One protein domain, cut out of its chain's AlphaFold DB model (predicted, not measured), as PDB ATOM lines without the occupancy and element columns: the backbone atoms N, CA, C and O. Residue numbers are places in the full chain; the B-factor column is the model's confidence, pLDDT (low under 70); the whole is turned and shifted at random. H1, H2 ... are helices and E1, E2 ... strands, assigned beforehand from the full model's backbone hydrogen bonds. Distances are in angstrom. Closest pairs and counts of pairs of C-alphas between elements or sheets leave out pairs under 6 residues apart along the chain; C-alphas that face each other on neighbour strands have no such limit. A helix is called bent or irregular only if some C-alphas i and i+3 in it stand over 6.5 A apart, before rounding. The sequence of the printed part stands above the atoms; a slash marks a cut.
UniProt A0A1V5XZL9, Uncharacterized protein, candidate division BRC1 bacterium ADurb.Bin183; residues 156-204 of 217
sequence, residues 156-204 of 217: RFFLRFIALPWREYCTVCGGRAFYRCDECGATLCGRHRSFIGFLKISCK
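AT A GLANCE: This is residues 156 to 204 of the 217 residues of an uncharacterized protein of candidate division BRC1 bacterium ADurb.Bin183 (UniProt A0A1V5XZL9). A short helix, H1, lies along one side of a small rounded body, a two-stranded hairpin of E1 and E2 lies at one end, and a long looped stretch, residues 167 to 192, fills much of the space between and beyond them. This stretch leaves the end of H1, turns round at residues 171 to 174, comes back past H1 near Phe 178, loops out again around residues 182 to 185 and returns, with a short antiparallel pairing of residues 179 to 180 with residues 187 to 188. The printed part has 49 residues with one named helix and two named strands, in the order H1, E1, E2, and the sheet, in the order E1 - E2, is antiparallel. The class is mixed, helices and strands, though under half of the residues are in named elements. The whole is compact, with a radius of gyration of the C-alphas of 9.5 A, and spans 26 by 21 by 16 A.

IN THESE COORDINATES: H1 takes residues 156 to 166, from C-alpha 156 at (-22.347, -20.459, -23.713) to C-alpha 166 at (-36.237, -26.303, -28.324), 15.8 A from first to last C-alpha. It is irregular, but only just: C-alphas 162 and 165 are 6.8 A apart. Residues 167 to 192 follow with no named element. E1 takes residues 193 to 197 and is 12.2 A long. E2 takes residues 200 to 203, is 10.6 A long and ends with C-alpha 203 at (-19.338, -37.645, -27.069).

HOW THE PARTS SIT: In H1, 5 of 7 O i to N i+4 pairs are within hydrogen-bond range. H1 and E2 are apart, with no C-alpha of the one within 8 A of the other. E1 and E2 form a hairpin of antiparallel neighbour strands, with an angle of 141 degrees between their directions. The C-alphas of Phe 195 and Ile 201, which face each other, are 4.8 A apart. N 194 and O 202 are within hydrogen-bond range at 2.8 A, as are N 202 and O 194 at 2.8 A.

THE WHOLE: The two C-alphas farthest apart are those of Gly 174 and Phe 198, at 26.2 A. The first and last printed C-alphas, those of Arg 156 and Lys 204, are 20.5 A apart. The printed part has no cut. The link from H1 to E1, 26 residues, is long, and its C-alphas lie 2 to 12 A from the mean of the C-alphas. The link from E1 to E2, 2 residues, is tight. The mean pLDDT of the printed part is 87.2, and no printed residue is under 70.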
ATOM      1  N   ARG A 156     -21.960 -19.559 -22.616       87.12
ATOM      2  CA  ARG A 156     -22.347 -20.459 -23.713       87.12
ATOM      3  C   ARG A 156     -22.911 -21.781 -23.221       87.12
ATOM      4  O   ARG A 156     -23.793 -22.319 -23.882       87.12
ATOM      5  N   PHE A 157     -22.408 -22.319 -22.113       88.69
ATOM      6  CA  PHE A 157     -22.943 -23.542 -21.525       88.69
ATOM      7  C   PHE A 157     -24.410 -23.353 -21.126       88.69
ATOM      8  O   PHE A 157     -25.256 -24.126 -21.574       88.69
ATOM      9  N   PHE A 158     -24.728 -22.295 -20.375       89.50
ATOM     10  CA  PHE A 158     -26.100 -22.011 -19.950       89.50
ATOM     11  C   PHE A 158     -27.013 -21.658 -21.122       89.50
ATOM     12  O   PHE A 158     -28.104 -22.214 -21.236       89.50
ATOM     13  N   LEU A 159     -26.557 -20.806 -22.045       87.94
ATOM     14  CA  LEU A 159     -27.337 -20.462 -23.234       87.94
ATOM     15  C   LEU A 159     -27.656 -21.690 -24.088       87.94
ATOM     16  O   LEU A 159     -28.773 -21.815 -24.579       87.94
ATOM     17  N   ARG A 160     -26.703 -22.614 -24.250       87.62
ATOM     18  CA  ARG A 160     -26.923 -23.880 -24.963       87.62
ATOM     19  C   ARG A 160     -27.884 -24.789 -24.210       87.62
ATOM     20  O   ARG A 160     -28.810 -25.305 -24.824       87.62
ATOM     21  N   PHE A 161     -27.689 -24.945 -22.904       87.38
ATOM     22  CA  PHE A 161     -28.549 -25.766 -22.059       87.38
ATOM     23  C   PHE A 161     -30.009 -25.314 -22.115       87.38
ATOM     24  O   PHE A 161     -30.909 -26.146 -22.182       87.38
ATOM     25  N   ILE A 162     -30.227 -23.999 -22.143       87.06
ATOM     26  CA  ILE A 162     -31.551 -23.398 -22.253       87.06
ATOM     27  C   ILE A 162     -32.061 -23.503 -23.694       87.06
ATOM     28  O   ILE A 162     -33.136 -24.032 -23.906       87.06
ATOM     29  N   ALA A 163     -31.319 -23.046 -24.706       86.56
ATOM     30  CA  ALA A 163     -31.862 -22.877 -26.058       86.56
ATOM     31  C   ALA A 163     -31.896 -24.149 -26.927       86.56
ATOM     32  O   ALA A 163     -32.779 -24.268 -27.779       86.56
ATOM     33  N   LEU A 164     -30.941 -25.076 -26.770       87.44
ATOM     34  CA  LEU A 164     -30.836 -26.271 -27.626       87.44
ATOM     35  C   LEU A 164     -32.052 -27.209 -27.543       87.44
ATOM     36  O   LEU A 164     -32.477 -27.662 -28.605       87.44
ATOM     37  N   PRO A 165     -32.670 -27.464 -26.373       88.88
ATOM     38  CA  PRO A 165     -33.780 -28.416 -26.260       88.88
ATOM     39  C   PRO A 165     -35.005 -28.070 -27.102       88.88
ATOM     40  O   PRO A 165     -35.823 -28.947 -27.375       88.88
ATOM     41  N   TRP A 166     -35.142 -26.801 -27.493       87.88
ATOM     42  CA  TRP A 166     -36.237 -26.303 -28.324       87.88
ATOM     43  C   TRP A 166     -35.875 -26.163 -29.803       87.88
ATOM     44  O   TRP A 166     -36.734 -25.799 -30.599       87.88
ATOM     45  N   ARG A 167     -34.615 -26.400 -30.177       87.12
ATOM     46  CA  ARG A 167     -34.117 -26.187 -31.544       87.12
ATOM     47  C   ARG A 167     -33.512 -27.434 -32.167       87.12
ATOM     48  O   ARG A 167     -33.559 -27.576 -33.379       87.12
ATOM     49  N   GLU A 168     -32.917 -28.294 -31.352       92.06
ATOM     50  CA  GLU A 168     -32.023 -29.346 -31.814       92.06
ATOM     51  C   GLU A 168     -32.331 -30.673 -31.118       92.06
ATOM     52  O   GLU A 168     -32.674 -30.735 -29.929       92.06
ATOM     53  N   TYR A 169     -32.115 -31.755 -31.855       92.25
ATOM     54  CA  TYR A 169     -32.228 -33.118 -31.355       92.25
ATOM     55  C   TYR A 169     -30.847 -33.768 -31.257       92.25
ATOM     56  O   TYR A 169     -29.868 -33.333 -31.866       92.25
ATOM     57  N   CYS A 170     -30.743 -34.788 -30.415       90.19
ATOM     58  CA  CYS A 170     -29.522 -35.532 -30.184       90.19
ATOM     59  C   CYS A 170     -29.212 -36.401 -31.398       90.19
ATOM     60  O   CYS A 170     -30.050 -37.203 -31.806       90.19
ATOM     61  N   THR A 171     -27.985 -36.311 -31.907       90.06
ATOM     62  CA  THR A 171     -27.550 -37.074 -33.089       90.06
ATOM     63  C   THR A 171     -27.514 -38.587 -32.876       90.06
ATOM     64  O   THR A 171     -27.444 -39.322 -33.852       90.06
ATOM     65  N   VAL A 172     -27.511 -39.058 -31.623       87.25
ATOM     66  CA  VAL A 172     -27.418 -40.491 -31.288       87.25
ATOM     67  C   VAL A 172     -28.800 -41.121 -31.112       87.25
ATOM     68  O   VAL A 172     -29.050 -42.201 -31.625       87.25
ATOM     69  N   CYS A 173     -29.710 -40.454 -30.394       89.00
ATOM     70  CA  CYS A 173     -30.989 -41.054 -29.991       89.00
ATOM     71  C   CYS A 173     -32.236 -40.265 -30.404       89.00
ATOM     72  O   CYS A 173     -33.328 -40.603 -29.959       89.00
ATOM     73  N   GLY A 174     -32.093 -39.151 -31.127       87.88
ATOM     74  CA  GLY A 174     -33.219 -38.312 -31.563       87.88
ATOM     75  C   GLY A 174     -33.977 -37.572 -30.449       87.88
ATOM     76  O   GLY A 174     -34.901 -36.822 -30.732       87.88
ATOM     77  N   GLY A 175     -33.601 -37.733 -29.174       90.44
ATOM     78  CA  GLY A 175     -34.194 -36.992 -28.051       90.44
ATOM     79  C   GLY A 175     -33.747 -35.526 -28.014       90.44
ATOM     80  O   GLY A 175     -32.817 -35.150 -28.717       90.44
ATOM     81  N   ARG A 176     -34.346 -34.683 -27.164       91.62
ATOM     82  CA  ARG A 176     -33.952 -33.261 -27.050       91.62
ATOM     83  C   ARG A 176     -32.467 -33.104 -26.694       91.62
ATOM     84  O   ARG A 176     -31.976 -33.741 -25.756       91.62
ATOM     85  N   ALA A 177     -31.757 -32.255 -27.437       91.00
ATOM     86  CA  ALA A 177     -30.357 -31.952 -27.167       91.00
ATOM     87  C   ALA A 177     -30.226 -30.806 -26.162       91.00
ATOM     88  O   ALA A 177     -30.934 -29.816 -26.242       91.00
ATOM     89  N   PHE A 178     -29.271 -30.920 -25.246       89.88
ATOM     90  CA  PHE A 178     -28.965 -29.885 -24.249       89.88
ATOM     91  C   PHE A 178     -27.519 -29.391 -24.375       89.88
ATOM     92  O   PHE A 178     -27.148 -28.374 -23.796       89.88
ATOM     93  N   TYR A 179     -26.688 -30.113 -25.129       89.31
ATOM     94  CA  TYR A 179     -25.250 -29.897 -25.194       89.31
ATOM     95  C   TYR A 179     -24.739 -30.023 -26.628       89.31
ATOM     96  O   TYR A 179     -25.380 -30.644 -27.476       89.31
ATOM     97  N   ARG A 180     -23.557 -29.459 -26.887       89.31
ATOM     98  CA  ARG A 180     -22.771 -29.714 -28.099       89.31
ATOM     99  C   ARG A 180     -21.384 -30.194 -27.696       89.31
ATOM    100  O   ARG A 180     -20.815 -29.643 -26.758       89.31
ATOM    101  N   CYS A 181     -20.879 -31.203 -28.392       87.94
ATOM    102  CA  CYS A 181     -19.517 -31.691 -28.229       87.94
ATOM    103  C   CYS A 181     -18.514 -30.604 -28.642       87.94
ATOM    104  O   CYS A 181     -18.660 -30.014 -29.712       87.94
ATOM    105  N   ASP A 182     -17.500 -30.354 -27.816       86.06
ATOM    106  CA  ASP A 182     -16.465 -29.356 -28.101       86.06
ATOM    107  C   ASP A 182     -15.426 -29.851 -29.123       86.06
ATOM    108  O   ASP A 182     -14.715 -29.037 -29.704       86.06
ATOM    109  N   GLU A 183     -15.344 -31.164 -29.358       85.62
ATOM    110  CA  GLU A 183     -14.395 -31.777 -30.304       85.62
ATOM    111  C   GLU A 183     -14.996 -31.927 -31.703       85.62
ATOM    112  O   GLU A 183     -14.387 -31.522 -32.687       85.62
ATOM    113  N   CYS A 184     -16.211 -32.476 -31.802       86.69
ATOM    114  CA  CYS A 184     -16.842 -32.792 -33.088       86.69
ATOM    115  C   CYS A 184     -18.079 -31.941 -33.414       86.69
ATOM    116  O   CYS A 184     -18.669 -32.102 -34.479       86.69
ATOM    117  N   GLY A 185     -18.526 -31.069 -32.504       85.69
ATOM    118  CA  GLY A 185     -19.688 -30.199 -32.718       85.69
ATOM    119  C   GLY A 185     -21.062 -30.881 -32.646       85.69
ATOM    120  O   GLY A 185     -22.074 -30.180 -32.716       85.69
ATOM    121  N   ALA A 186     -21.129 -32.207 -32.473       88.12
ATOM    122  CA  ALA A 186     -22.385 -32.964 -32.440       88.12
ATOM    123  C   ALA A 186     -23.306 -32.547 -31.278       88.12
ATOM    124  O   ALA A 186     -22.835 -32.278 -30.168       88.12
ATOM    125  N   THR A 187     -24.620 -32.520 -31.514       90.94
ATOM    126  CA  THR A 187     -25.646 -32.212 -30.504       90.94
ATOM    127  C   THR A 187     -25.987 -33.443 -29.661       90.94
ATOM    128  O   THR A 187     -26.296 -34.521 -30.170       90.94
ATOM    129  N   LEU A 188     -25.950 -33.288 -28.336       90.31
ATOM    130  CA  LEU A 188     -26.051 -34.389 -27.375       90.31
ATOM    131  C   LEU A 188     -27.162 -34.143 -26.349       90.31
ATOM    132  O   LEU A 188     -27.350 -33.026 -25.854       90.31
ATOM    133  N   CYS A 189     -27.887 -35.207 -25.993       90.06
ATOM    134  CA  CYS A 189     -28.783 -35.217 -24.839       90.06
ATOM    135  C   CYS A 189     -27.995 -35.480 -23.541       90.06
ATOM    136  O   CYS A 189     -26.795 -35.754 -23.563       90.06
ATOM    137  N   GLY A 190     -28.670 -35.431 -22.388       86.19
ATOM    138  CA  GLY A 190     -28.028 -35.672 -21.090       86.19
ATOM    139  C   GLY A 190     -27.422 -37.071 -20.906       86.19
ATOM    140  O   GLY A 190     -26.543 -37.221 -20.066       86.19
ATOM    141  N   ARG A 191     -27.846 -38.070 -21.695       86.00
ATOM    142  CA  ARG A 191     -27.357 -39.460 -21.604       86.00
ATOM    143  C   ARG A 191     -26.096 -39.732 -22.432       86.00
ATOM    144  O   ARG A 191     -25.258 -40.515 -22.002       86.00
ATOM    145  N   HIS A 192     -25.944 -39.067 -23.579       87.44
ATOM    146  CA  HIS A 192     -24.837 -39.301 -24.525       87.44
ATOM    147  C   HIS A 192     -23.688 -38.285 -24.391       87.44
ATOM    148  O   HIS A 192     -22.761 -38.264 -25.207       87.44
ATOM    149  N   ARG A 193     -23.734 -37.428 -23.363       87.69
ATOM    150  CA  ARG A 193     -22.639 -36.512 -23.025       87.69
ATOM    151  C   ARG A 193     -21.633 -37.180 -22.088       87.69
ATOM    152  O   ARG A 193     -22.014 -37.942 -21.205       87.69
ATOM    153  N   SER A 194     -20.372 -36.797 -22.221       86.69
ATOM    154  CA  SER A 194     -19.322 -37.010 -21.227       86.69
ATOM    155  C   SER A 194     -18.654 -35.674 -20.903       86.69
ATOM    156  O   SER A 194     -18.585 -34.797 -21.767       86.69
ATOM    157  N   PHE A 195     -18.175 -35.500 -19.672       85.25
ATOM    158  CA  PHE A 195     -17.385 -34.334 -19.276       85.25
ATOM    159  C   PHE A 195     -15.909 -34.725 -19.186       85.25
ATOM    160  O   PHE A 195     -15.569 -35.636 -18.443       85.25
ATOM    161  N   ILE A 196     -15.039 -34.020 -19.916       80.69
ATOM    162  CA  ILE A 196     -13.570 -34.233 -19.883       80.69
ATOM    163  C   ILE A 196     -12.878 -33.158 -19.012       80.69
ATOM    164  O   ILE A 196     -11.661 -33.073 -18.914       80.69
ATOM    165  N   GLY A 197     -13.642 -32.266 -18.386       78.69
ATOM    166  CA  GLY A 197     -13.109 -31.200 -17.540       78.69
ATOM    167  C   GLY A 197     -14.175 -30.167 -17.202       78.69
ATOM    168  O   GLY A 197     -15.362 -30.383 -17.460       78.69
ATOM    169  N   PHE A 198     -13.756 -29.018 -16.662       79.81
ATOM    170  CA  PHE A 198     -14.681 -27.958 -16.255       79.81
ATOM    171  C   PHE A 198     -15.478 -27.408 -17.448       79.81
ATOM    172  O   PHE A 198     -14.963 -26.646 -18.275       79.81
ATOM    173  N   LEU A 199     -16.749 -27.820 -17.522       80.88
ATOM    174  CA  LEU A 199     -17.711 -27.481 -18.575       80.88
ATOM    175  C   LEU A 199     -17.270 -27.867 -20.001       80.88
ATOM    176  O   LEU A 199     -17.810 -27.319 -20.960       80.88
ATOM    177  N   LYS A 200     -16.309 -28.792 -20.155       84.06
ATOM    178  CA  LYS A 200     -15.884 -29.321 -21.464       84.06
ATOM    179  C   LYS A 200     -16.631 -30.616 -21.763       84.06
ATOM    180  O   LYS A 200     -16.566 -31.552 -20.964       84.06
ATOM    181  N   ILE A 201     -17.319 -30.669 -22.900       86.06
ATOM    182  CA  ILE A 201     -18.250 -31.750 -23.237       86.06
ATOM    183  C   ILE A 201     -17.722 -32.544 -24.428       86.06
ATOM    184  O   ILE A 201     -17.373 -31.968 -25.454       86.06
ATOM    185  N   SER A 202     -17.731 -33.870 -24.315       86.75
ATOM    186  CA  SER A 202     -17.422 -34.788 -25.414       86.75
ATOM    187  C   SER A 202     -18.498 -35.859 -25.591       86.75
ATOM    188  O   SER A 202     -19.390 -36.031 -24.754       86.75
ATOM    189  N   CYS A 203     -18.442 -36.552 -26.724       84.25
ATOM    190  CA  CYS A 203     -19.338 -37.645 -27.069       84.25
ATOM    191  C   CYS A 203     -18.927 -38.918 -26.334       84.25
ATOM    192  O   CYS A 203     -17.820 -39.418 -26.547       84.25
ATOM    193  N   LYS A 204     -19.848 -39.494 -25.555       77.81
ATOM    194  CA  LYS A 204     -19.613 -40.786 -24.900       77.81
ATOM    195  C   LYS A 204     -19.353 -41.898 -25.927       77.81
ATOM    196  O   LYS A 204     -18.420 -42.669 -25.757       77.81
TER     197      LYS A 204